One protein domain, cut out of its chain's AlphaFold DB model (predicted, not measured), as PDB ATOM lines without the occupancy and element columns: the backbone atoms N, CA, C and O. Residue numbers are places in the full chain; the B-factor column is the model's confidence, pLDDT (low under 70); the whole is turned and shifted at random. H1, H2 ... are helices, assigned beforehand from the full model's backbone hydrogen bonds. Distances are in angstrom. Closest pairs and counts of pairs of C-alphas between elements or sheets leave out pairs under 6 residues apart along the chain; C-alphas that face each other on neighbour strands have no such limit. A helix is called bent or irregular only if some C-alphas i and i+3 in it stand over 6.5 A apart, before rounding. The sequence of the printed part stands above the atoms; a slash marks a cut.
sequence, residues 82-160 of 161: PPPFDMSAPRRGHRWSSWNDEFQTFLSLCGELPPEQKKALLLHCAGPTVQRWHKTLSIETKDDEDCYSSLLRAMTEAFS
ATOM      1  N   PRO A  82     -65.176  54.670 137.375       85.50
ATOM      2  CA  PRO A  82     -65.981  54.154 138.470       85.50
ATOM      3  C   PRO A  82     -66.124  52.629 138.330       85.50
ATOM      4  O   PRO A  82     -66.148  52.106 137.207       85.50
ATOM      5  N   PRO A  83     -66.204  51.886 139.447       85.75
ATOM      6  CA  PRO A  83     -66.438  50.449 139.401       85.75
ATOM      7  C   PRO A  83     -67.799  50.150 138.750       85.75
ATOM      8  O   PRO A  83     -68.701  50.982 138.835       85.75
ATOM      9  N   PRO A  84     -68.001  48.972 138.133       89.06
ATOM     10  CA  PRO A  84     -69.291  48.610 137.548       89.06
ATOM     11  C   PRO A  84     -70.448  48.734 138.543       89.06
ATOM     12  O   PRO A  84     -70.314  48.368 139.714       89.06
ATOM     13  N   PHE A  85     -71.603  49.209 138.072       87.88
ATOM     14  CA  PHE A  85     -72.766  49.399 138.932       87.88
ATOM     15  C   PHE A  85     -73.381  48.052 139.331       87.88
ATOM     16  O   PHE A  85     -73.794  47.243 138.495       87.88
ATOM     17  N   ASP A  86     -73.483  47.826 140.637       85.81
ATOM     18  CA  ASP A  86     -74.071  46.618 141.202       85.81
ATOM     19  C   ASP A  86     -75.593  46.759 141.360       85.81
ATOM     20  O   ASP A  86     -76.105  47.253 142.368       85.81
ATOM     21  N   MET A  87     -76.327  46.266 140.360       81.81
ATOM     22  CA  MET A  87     -77.795  46.233 140.363       81.81
ATOM     23  C   MET A  87     -78.411  45.315 141.435       81.81
ATOM     24  O   MET A  87     -79.605  45.448 141.732       81.81
ATOM     25  N   SER A  88     -77.644  44.359 141.973       79.81
ATOM     26  CA  SER A  88     -78.144  43.331 142.897       79.81
ATOM     27  C   SER A  88     -78.198  43.799 144.351       79.81
ATOM     28  O   SER A  88     -78.877  43.197 145.181       79.81
ATOM     29  N   ALA A  89     -77.523  44.903 144.655       78.38
ATOM     30  CA  ALA A  89     -77.407  45.398 146.009       78.38
ATOM     31  C   ALA A  89     -78.667  46.086 146.556       78.38
ATOM     32  O   ALA A  89     -79.449  46.682 145.806       78.38
ATOM     33  N   PRO A  90     -78.830  46.086 147.895       78.12
ATOM     34  CA  PRO A  90     -79.875  46.857 148.555       78.12
ATOM     35  C   PRO A  90     -79.666  48.369 148.364       78.12
ATOM     36  O   PRO A  90     -78.549  48.839 148.145       78.12
ATOM     37  N   ARG A  91     -80.754  49.143 148.508       82.50
ATOM     38  CA  ARG A  91     -80.774  50.619 148.374       82.50
ATOM     39  C   ARG A  91     -80.281  51.114 147.010       82.50
ATOM     40  O   ARG A  91     -79.466  52.032 146.920       82.50
ATOM     41  N   ARG A  92     -80.810  50.506 145.946       82.31
ATOM     42  CA  ARG A  92     -80.408  50.752 144.556       82.31
ATOM     43  C   ARG A  92     -80.401  52.238 144.168       82.31
ATOM     44  O   ARG A  92     -79.424  52.666 143.571       82.31
ATOM     45  N   GLY A  93     -81.402  53.020 144.575       83.19
ATOM     46  CA  GLY A  93     -81.496  54.445 144.227       83.19
ATOM     47  C   GLY A  93     -80.373  55.293 144.817       83.19
ATOM     48  O   GLY A  93     -79.703  56.022 144.094       83.19
ATOM     49  N   HIS A  94     -80.080  55.117 146.108       83.25
ATOM     50  CA  HIS A  94     -78.966  55.818 146.750       83.25
ATOM     51  C   HIS A  94     -77.622  55.413 146.133       83.25
ATOM     52  O   HIS A  94     -76.771  56.264 145.889       83.25
ATOM     53  N   ARG A  95     -77.415  54.116 145.871       84.44
ATOM     54  CA  ARG A  95     -76.175  53.648 145.236       84.44
ATOM     55  C   ARG A  95     -76.044  54.163 143.806       84.44
ATOM     56  O   ARG A  95     -74.933  54.470 143.398       84.44
ATOM     57  N   TRP A  96     -77.150  54.263 143.070       88.81
ATOM     58  CA  TRP A  96     -77.167  54.838 141.728       88.81
ATOM     59  C   TRP A  96     -76.791  56.315 141.758       88.81
ATOM     60  O   TRP A  96     -75.939  56.715 140.982       88.81
ATOM     61  N   SER A  97     -77.354  57.096 142.686       87.56
ATOM     62  CA  SER A  97     -76.991  58.509 142.845       87.56
ATOM     63  C   SER A  97     -75.495  58.668 143.113       87.56
ATOM     64  O   SER A  97     -74.823  59.364 142.363       87.56
ATOM     65  N   SER A  98     -74.955  57.957 144.113       86.38
ATOM     66  CA  SER A  98     -73.522  58.025 144.436       86.38
ATOM     67  C   SER A  98     -72.640  57.586 143.264       86.38
ATOM     68  O   SER A  98     -71.648  58.234 142.956       86.38
ATOM     69  N   TRP A  99     -73.021  56.507 142.576       90.56
ATOM     70  CA  TRP A  99     -72.291  56.022 141.407       90.56
ATOM     71  C   TRP A  99     -72.353  57.007 140.233       90.56
ATOM     72  O   TRP A  99     -71.357  57.217 139.544       90.56
ATOM     73  N   ASN A 100     -73.509  57.633 140.003       90.94
ATOM     74  CA  ASN A 100     -73.670  58.631 138.958       90.94
ATOM     75  C   ASN A 100     -72.815  59.868 139.252       90.94
ATOM     76  O   ASN A 100     -72.172  60.359 138.336       90.94
ATOM     77  N   ASP A 101     -72.728  60.327 140.503       88.94
ATOM     78  CA  ASP A 101     -71.860  61.453 140.881       88.94
ATOM     79  C   ASP A 101     -70.373  61.150 140.599       88.94
ATOM     80  O   ASP A 101     -69.646  61.978 140.034       88.94
ATOM     81  N   GLU A 102     -69.922  59.928 140.911       87.94
ATOM     82  CA  GLU A 102     -68.582  59.443 140.548       87.94
ATOM     83  C   GLU A 102     -68.388  59.411 139.023       87.94
ATOM     84  O   GLU A 102     -67.354  59.843 138.504       87.94
ATOM     85  N   PHE A 103     -69.399  58.954 138.282       90.25
ATOM     86  CA  PHE A 103     -69.372  58.913 136.825       90.25
ATOM     87  C   PHE A 103     -69.376  60.310 136.181       90.25
ATOM     88  O   PHE A 103     -68.648  60.524 135.214       90.25
ATOM     89  N   GLN A 104     -70.123  61.282 136.712       89.94
ATOM     90  CA  GLN A 104     -70.087  62.674 136.241       89.94
ATOM     91  C   GLN A 104     -68.711  63.300 136.468       89.94
ATOM     92  O   GLN A 104     -68.178  63.981 135.590       89.94
ATOM     93  N   THR A 105     -68.101  63.017 137.621       87.00
ATOM     94  CA  THR A 105     -66.730  63.445 137.924       87.00
ATOM     95  C   THR A 105     -65.756  62.867 136.897       87.00
ATOM     96  O   THR A 105     -64.962  63.602 136.311       87.00
ATOM     97  N   PHE A 106     -65.871  61.573 136.595       86.81
ATOM     98  CA  PHE A 106     -65.091  60.918 135.548       86.81
ATOM     99  C   PHE A 106     -65.325  61.536 134.157       86.81
ATOM    100  O   PHE A 106     -64.362  61.845 133.459       86.81
ATOM    101  N   LEU A 107     -66.581  61.786 133.775       88.31
ATOM    102  CA  LEU A 107     -66.938  62.426 132.506       88.31
ATOM    103  C   LEU A 107     -66.319  63.815 132.357       88.31
ATOM    104  O   LEU A 107     -65.803  64.132 131.287       88.31
ATOM    105  N   SER A 108     -66.334  64.627 133.418       86.94
ATOM    106  CA  SER A 108     -65.762  65.981 133.390       86.94
ATOM    107  C   SER A 108     -64.265  65.986 133.050       86.94
ATOM    108  O   SER A 108     -63.763  66.924 132.435       86.94
ATOM    109  N   LEU A 109     -63.565  64.900 133.382       84.75
ATOM    110  CA  LEU A 109     -62.140  64.715 133.122       84.75
ATOM    111  C   LEU A 109     -61.849  64.153 131.727       84.75
ATOM    112  O   LEU A 109     -60.723  64.269 131.247       84.75
ATOM    113  N   CYS A 110     -62.843  63.556 131.068       81.50
ATOM    114  CA  CYS A 110     -62.742  63.125 129.674       81.50
ATOM    115  C   CYS A 110     -62.846  64.294 128.679       81.50
ATOM    116  O   CYS A 110     -62.546  64.108 127.502       81.50
ATOM    117  N   GLY A 111     -63.236  65.485 129.146       81.31
ATOM    118  CA  GLY A 111     -63.445  66.669 128.319       81.31
ATOM    119  C   GLY A 111     -64.834  66.714 127.679       81.31
ATOM    120  O   GLY A 111     -65.766  66.022 128.091       81.31
ATOM    121  N   GLU A 112     -64.989  67.576 126.676       88.06
ATOM    122  CA  GLU A 112     -66.269  67.769 126.002       88.06
ATOM    123  C   GLU A 112     -66.530  66.636 125.002       88.06
ATOM    124  O   GLU A 112     -65.904  66.543 123.948       88.06
ATOM    125  N   LEU A 113     -67.452  65.744 125.370       89.12
ATOM    126  CA  LEU A 113     -67.873  64.613 124.546       89.12
ATOM    127  C   LEU A 113     -69.267  64.863 123.946       89.12
ATOM    128  O   LEU A 113     -70.148  65.372 124.653       89.12
ATOM    129  N   PRO A 114     -69.514  64.448 122.691       89.75
ATOM    130  CA  PRO A 114     -70.854  64.462 122.121       89.75
ATOM    131  C   PRO A 114     -71.795  63.512 122.891       89.75
ATOM    132  O   PRO A 114     -71.326  62.536 123.497       89.75
ATOM    133  N   PRO A 115     -73.118  63.762 122.877       88.75
ATOM    134  CA  PRO A 115     -74.104  62.981 123.633       88.75
ATOM    135  C   PRO A 115     -74.008  61.464 123.418       88.75
ATOM    136  O   PRO A 115     -74.068  60.680 124.362       88.75
ATOM    137  N   GLU A 116     -73.755  61.029 122.189       89.44
ATOM    138  CA  GLU A 116     -73.652  59.623 121.794       89.44
ATOM    139  C   GLU A 116     -72.462  58.940 122.473       89.44
ATOM    140  O   GLU A 116     -72.558  57.793 122.918       89.44
ATOM    141  N   GLN A 117     -71.344  59.661 122.604       88.50
ATOM    142  CA  GLN A 117     -70.158  59.170 123.297       88.50
ATOM    143  C   GLN A 117     -70.375  59.145 124.809       88.50
ATOM    144  O   GLN A 117     -70.015  58.157 125.446       88.50
ATOM    145  N   LYS A 118     -71.031  60.162 125.385       90.75
ATOM    146  CA  LYS A 118     -71.415  60.160 126.810       90.75
ATOM    147  C   LYS A 118     -72.314  58.970 127.141       90.75
ATOM    148  O   LYS A 118     -72.080  58.274 128.127       90.75
ATOM    149  N   LYS A 119     -73.295  58.680 126.279       90.88
ATOM    150  CA  LYS A 119     -74.171  57.506 126.377       90.88
ATOM    151  C   LYS A 119     -73.387  56.198 126.319       90.88
ATOM    152  O   LYS A 119     -73.589  55.324 127.163       90.88
ATOM    153  N   ALA A 120     -72.502  56.049 125.335       88.69
ATOM    154  CA  ALA A 120     -71.678  54.852 125.205       88.69
ATOM    155  C   ALA A 120     -70.786  54.650 126.440       88.69
ATOM    156  O   ALA A 120     -70.683  53.531 126.943       88.69
ATOM    157  N   LEU A 121     -70.205  55.732 126.963       90.44
ATOM    158  CA  LEU A 121     -69.340  55.698 128.135       90.44
ATOM    159  C   LEU A 121     -70.113  55.354 129.412       90.44
ATOM    160  O   LEU A 121     -69.659  54.511 130.179       90.44
ATOM    161  N   LEU A 122     -71.310  55.920 129.597       91.88
ATOM    162  CA  LEU A 122     -72.204  55.588 130.711       91.88
ATOM    163  C   LEU A 122     -72.502  54.089 130.738       91.88
ATOM    164  O   LEU A 122     -72.313  53.432 131.758       91.88
ATOM    165  N   LEU A 123     -72.914  53.530 129.599       90.75
ATOM    166  CA  LEU A 123     -73.207  52.103 129.477       90.75
ATOM    167  C   LEU A 123     -71.957  51.235 129.650       90.75
ATOM    168  O   LEU A 123     -72.041  50.144 130.215       90.75
ATOM    169  N   HIS A 124     -70.801  51.695 129.171       89.56
ATOM    170  CA  HIS A 124     -69.534  50.993 129.344       89.56
ATOM    171  C   HIS A 124     -69.138  50.910 130.824       89.56
ATOM    172  O   HIS A 124     -68.925  49.809 131.329       89.56
ATOM    173  N   CYS A 125     -69.124  52.047 131.523       89.31
ATOM    174  CA  CYS A 125     -68.756  52.139 132.934       89.31
ATOM    175  C   CYS A 125     -69.776  51.456 133.853       89.31
ATOM    176  O   CYS A 125     -69.387  50.781 134.801       89.31
ATOM    177  N   ALA A 126     -71.077  51.574 133.569       89.06
ATOM    178  CA  ALA A 126     -72.121  50.925 134.366       89.06
ATOM    179  C   ALA A 126     -72.054  49.388 134.284       89.06
ATOM    180  O   ALA A 126     -72.493  48.687 135.197       89.06
ATOM    181  N   GLY A 127     -71.462  48.862 133.211       90.62
ATOM    182  CA  GLY A 127     -71.117  47.456 133.067       90.62
ATOM    183  C   GLY A 127     -72.189  46.582 132.398       90.62
ATOM    184  O   GLY A 127     -73.296  47.029 132.076       90.62
ATOM    185  N   PRO A 128     -71.876  45.292 132.168       87.75
ATOM    186  CA  PRO A 128     -72.669  44.412 131.301       87.75
ATOM    187  C   PRO A 128     -74.103  44.165 131.779       87.75
ATOM    188  O   PRO A 128     -75.009  43.974 130.965       87.75
ATOM    189  N   THR A 129     -74.327  44.147 133.094       85.69
ATOM    190  CA  THR A 129     -75.659  43.933 133.677       85.69
ATOM    191  C   THR A 129     -76.595  45.078 133.310       85.69
ATOM    192  O   THR A 129     -77.695  44.840 132.812       85.69
ATOM    193  N   VAL A 130     -76.114  46.311 133.461       87.00
ATOM    194  CA  VAL A 130     -76.857  47.522 133.122       87.00
ATOM    195  C   VAL A 130     -77.066  47.639 131.615       87.00
ATOM    196  O   VAL A 130     -78.160  47.974 131.180       87.00
ATOM    197  N   GLN A 131     -76.077  47.268 130.796       88.56
ATOM    198  CA  GLN A 131     -76.239  47.209 129.336       88.56
ATOM    199  C   GLN A 131     -77.341  46.238 128.903       88.56
ATOM    200  O   GLN A 131     -78.116  46.539 127.994       88.56
ATOM    201  N   ARG A 132     -77.416  45.058 129.533       87.56
ATOM    202  CA  ARG A 132     -78.463  44.071 129.243       87.56
ATOM    203  C   ARG A 132     -79.833  44.587 129.662       87.56
ATOM    204  O   ARG A 132     -80.778  44.442 128.899       87.56
ATOM    205  N   TRP A 133     -79.919  45.208 130.833       87.25
ATOM    206  CA  TRP A 133     -81.151  45.821 131.313       87.25
ATOM    207  C   TRP A 133     -81.597  46.995 130.424       87.25
ATOM    208  O   TRP A 133     -82.753  47.048 130.023       87.25
ATOM    209  N   HIS A 134     -80.678  47.854 129.984       84.38
ATOM    210  CA  HIS A 134     -80.959  48.930 129.030       84.38
ATOM    211  C   HIS A 134     -81.597  48.417 127.729       84.38
ATOM    212  O   HIS A 134     -82.540  49.021 127.236       84.38
ATOM    213  N   LYS A 135     -81.152  47.267 127.196       85.50
ATOM    214  CA  LYS A 135     -81.768  46.652 126.000       85.50
ATOM    215  C   LYS A 135     -83.234  46.246 126.198       85.50
ATOM    216  O   LYS A 135     -83.917  46.001 125.211       85.50
ATOM    217  N   THR A 136     -83.695  46.132 127.442       83.75
ATOM    218  CA  THR A 136     -85.090  45.804 127.776       83.75
ATOM    219  C   THR A 136     -85.961  47.036 128.016       83.75
ATOM    220  O   THR A 136     -87.169  46.892 128.167       83.75
ATOM    221  N   LEU A 137     -85.374  48.237 128.042       79.88
ATOM    222  CA  LEU A 137     -86.108  49.480 128.258       79.88
ATOM    223  C   LEU A 137     -86.570  50.092 126.944       79.88
ATOM    224  O   LEU A 137     -85.789  50.264 126.009       79.88
ATOM    225  N   SER A 138     -87.825  50.526 126.931       75.19
ATOM    226  CA  SER A 138     -88.327  51.489 125.959       75.19
ATOM    227  C   SER A 138     -88.059  52.891 126.499       75.19
ATOM    228  O   SER A 138     -88.758  53.356 127.394       75.19
ATOM    229  N   ILE A 139     -87.005  53.538 126.001       76.38
ATOM    230  CA  ILE A 139     -86.685  54.919 126.371       76.38
ATOM    231  C   ILE A 139     -87.417  55.838 125.404       76.38
ATOM    232  O   ILE A 139     -87.076  55.901 124.225       76.38
ATOM    233  N   GLU A 140     -88.416  56.546 125.916       72.75
ATOM    234  CA  GLU A 140     -89.060  57.633 125.191       72.75
ATOM    235  C   GLU A 140     -88.150  58.860 125.232       72.75
ATOM    236  O   GLU A 140     -87.910  59.450 126.291       72.75
ATOM    237  N   THR A 141     -87.616  59.226 124.071       70.06
ATOM    238  CA  THR A 141     -86.921  60.498 123.877       70.06
ATOM    239  C   THR A 141     -87.957  61.611 123.840       70.06
ATOM    240  O   THR A 141     -88.871  61.568 123.017       70.06
ATOM    241  N   LYS A 142     -87.826  62.600 124.727       76.94
ATOM    242  CA  LYS A 142     -88.586  63.851 124.612       76.94
ATOM    243  C   LYS A 142     -87.957  64.704 123.511       76.94
ATOM    244  O   LYS A 142     -86.743  64.648 123.345       76.94
ATOM    245  N   ASP A 143     -88.761  65.503 122.810       68.81
ATOM    246  CA  ASP A 143     -88.314  66.284 121.641       68.81
ATOM    247  C   ASP A 143     -87.133  67.237 121.937       68.81
ATOM    248  O   ASP A 143     -86.356  67.542 121.035       68.81
ATOM    249  N   ASP A 144     -86.944  67.630 123.203       77.06
ATOM    250  CA  ASP A 144     -85.866  68.522 123.658       77.06
ATOM    251  C   ASP A 144     -84.707  67.806 124.397       77.06
ATOM    252  O   ASP A 144     -83.744  68.455 124.806       77.06
ATOM    253  N   GLU A 145     -84.772  66.483 124.613       82.00
ATOM    254  CA  GLU A 145     -83.736  65.731 125.342       82.00
ATOM    255  C   GLU A 145     -82.786  64.995 124.386       82.00
ATOM    256  O   GLU A 145     -83.198  64.176 123.563       82.00
ATOM    257  N   ASP A 146     -81.477  65.198 124.560       88.12
ATOM    258  CA  ASP A 146     -80.477  64.401 123.853       88.12
ATOM    259  C   ASP A 146     -80.493  62.921 124.304       88.12
ATOM    260  O   ASP A 146     -81.078  62.535 125.326       88.12
ATOM    261  N   CYS A 147     -79.829  62.059 123.528       87.12
ATOM    262  CA  CYS A 147     -79.849  60.615 123.751       87.12
ATOM    263  C   CYS A 147     -79.193  60.171 125.073       87.12
ATOM    264  O   CYS A 147     -79.512  59.090 125.579       87.12
ATOM    265  N   TYR A 148     -78.283  60.975 125.626       89.31
ATOM    266  CA  TYR A 148     -77.640  60.742 126.912       89.31
ATOM    267  C   TYR A 148     -78.532  61.208 128.061       89.31
ATOM    268  O   TYR A 148     -78.762  60.435 128.988       89.31
ATOM    269  N   SER A 149     -79.092  62.412 127.969       89.88
ATOM    270  CA  SER A 149     -80.014  62.984 128.953       89.88
ATOM    271  C   SER A 149     -81.271  62.121 129.110       89.88
ATOM    272  O   SER A 149     -81.636  61.761 130.232       89.88
ATOM    273  N   SER A 150     -81.854  61.669 127.992       89.12
ATOM    274  CA  SER A 150     -82.996  60.739 127.978       89.12
ATOM    275  C   SER A 150     -82.674  59.422 128.694       89.12
ATOM    276  O   SER A 150     -83.465  58.915 129.492       89.12
ATOM    277  N   LEU A 151     -81.489  58.861 128.425       89.50
ATOM    278  CA  LEU A 151     -81.035  57.629 129.062       89.50
ATOM    279  C   LEU A 151     -80.809  57.838 130.561       89.50
ATOM    280  O   LEU A 151     -81.317  57.064 131.367       89.50
ATOM    281  N   LEU A 152     -80.072  58.879 130.943       89.88
ATOM    282  CA  LEU A 152     -79.746  59.162 132.335       89.88
ATOM    283  C   LEU A 152     -81.012  59.353 133.180       89.88
ATOM    284  O   LEU A 152     -81.093  58.817 134.288       89.88
ATOM    285  N   ARG A 153     -82.021  60.048 132.636       89.75
ATOM    286  CA  ARG A 153     -83.339  60.199 133.259       89.75
ATOM    287  C   ARG A 153     -84.019  58.847 133.468       89.75
ATOM    288  O   ARG A 153     -84.336  58.511 134.604       89.75
ATOM    289  N   ALA A 154     -84.164  58.046 132.412       88.19
ATOM    290  CA  ALA A 154     -84.812  56.735 132.491       88.19
ATOM    291  C   ALA A 154     -84.114  55.787 133.487       88.19
ATOM    292  O   ALA A 154     -84.767  55.056 134.231       88.19
ATOM    293  N   MET A 155     -82.779  55.812 133.542       88.12
ATOM    294  CA  MET A 155     -82.009  55.017 134.506       88.12
ATOM    295  C   MET A 155     -82.215  55.508 135.939       88.12
ATOM    296  O   MET A 155     -82.374  54.697 136.849       88.12
ATOM    297  N   THR A 156     -82.249  56.825 136.141       87.81
ATOM    298  CA  THR A 156     -82.463  57.427 137.461       87.81
ATOM    299  C   THR A 156     -83.863  57.132 137.986       87.81
ATOM    300  O   THR A 156     -83.987  56.686 139.122       87.81
ATOM    301  N   GLU A 157     -84.894  57.273 137.150       87.12
ATOM    302  CA  GLU A 157     -86.278  56.910 137.485       87.12
ATOM    303  C   GLU A 157     -86.401  55.417 137.836       87.12
ATOM    304  O   GLU A 157     -87.034  55.049 138.821       87.12
ATOM    305  N   ALA A 158     -85.750  54.530 137.080       84.75
ATOM    306  CA  ALA A 158     -85.858  53.093 137.317       84.75
ATOM    307  C   ALA A 158     -85.070  52.586 138.535       84.75
ATOM    308  O   ALA A 158     -85.434  51.575 139.145       84.75
ATOM    309  N   PHE A 159     -83.946  53.225 138.860       81.81
ATOM    310  CA  PHE A 159     -83.108  52.822 139.986       81.81
ATOM    311  C   PHE A 159     -83.470  53.532 141.285       81.81
ATOM    312  O   PHE A 159     -83.240  52.947 142.345       81.81
ATOM    313  N   SER A 160     -84.071  54.719 141.208       75.19
ATOM    314  CA  SER A 160     -84.579  55.498 142.337       75.19
ATOM    315  C   SER A 160     -86.092  55.768 142.218       75.19
ATOM    316  O   SER A 160     -86.473  56.935 142.106       75.19
TER     317      SER A 160
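What this domain is: This is residues 82 to 160 of the 161 residues of an uncharacterized protein of Caligus rogercresseyi (UniProt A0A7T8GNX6). Three helices, H1, H2 and H4, form a small, splayed three-helix cluster with their centres at the corners of a triangle, and a short fourth helix, H3, turns off the far end of H2. H4 packs on both H1 and H2 by different ends, its last residues, 156 to 159, on the first part of H1 and its first residues, 147 to 151, on the first part of H2, while H1 crosses H2 steeply and only just reaches it. A long loop, residues 135 to 146, runs round the outside from H3 back to the beginning of H4. The printed part has 79 residues with four named helices, in the order H1, H2, H3, H4, and no named strand; the class is all helix. The whole is compact and rounded, with a radius of gyration of the C-alphas of 12.1 A and spans of 33 by 30 by 20 A.

Where its parts are: The longest helix, H1, holds residues 92 to 110 and measures 26.2 A from first to last C-alpha; it begins at C-alpha 92 at (-80.408, 50.752, 144.556) and ends at C-alpha 110 at (-62.742, 63.125, 129.674). H4 holds residues 147 to 159 and is 18.3 A long, ending at C-alpha 159 at (-83.108, 52.822, 139.986). H2 holds residues 115 to 126 and is 16.3 A long, with C-alpha 115 at (-74.104, 62.981, 123.633). H3 is the shortest, residues 128 to 134, with 9.7 A between its first and last C-alphas. No helix is bent or irregular. Residues 82 to 91 come before H1, and Ser 160 follows H4.

How they stand to each other: H1 touches H4 with residues 92 to 97 alone, and H4 touches H1 with residues 156 to 159 alone. The closest C-alphas of the two are those of Gly 93 and Phe 159, 4.8 A apart. They run opposite ways at a shallow tilt of 25 degrees, centre to centre 12.7 A. Further along, residues 103 to 107 of H1 only just touch H2, with 3 pairs of C-alphas within 8 A; the closest are those of Phe 103 and Leu 122, 7.5 A apart. H1 and H2 run opposite ways at a steep tilt of 54 degrees. H2 is the hub, touching the three other helices. Its residues 115 to 119 touch residues 147 to 151 of H4, the closest C-alphas being those of Lys 119 and Tyr 148, 4.8 A apart. H2 and H4 run the same way at a shallow tilt of 33 degrees, only just short of steep. Two of these three pairs are at a shallow tilt, and the helix packing is only just mostly aligned, with helix lines at small angles. H2 and H3 touch only at the corner by their link, and only just, with 3 pairs of C-alphas within 8 A; the closest are those of Leu 123 and Gln 131, 5.8 A apart. Their lines stand at a steep tilt of 51 degrees. H3 and H4 are near each other, with 5 pairs of C-alphas within 10 A and the closest 8.3 A apart. H1 and H3 are apart. In H1, H2, H3 and H4 every O i to N i+4 pair is within hydrogen-bond range.

The domain as a whole: The two C-alphas farthest apart are those of Pro 90 and Asp 143, at 34.2 A, and the first and last printed C-alphas, those of Pro 82 and Ser 160, are 19.0 A apart. The printed part runs from residue 82 to 160 with no cut. The links from H1 to H2, with 4 residues, and from H2 to H3, with 1 residue, are tight. The link from H3 to H4 is long, 12 residues, and its C-alphas lie 12 to 20 A from the mean of the C-alphas. The mean pLDDT of the printed part is 85.6, and one printed residue, Asp 143, is under 70.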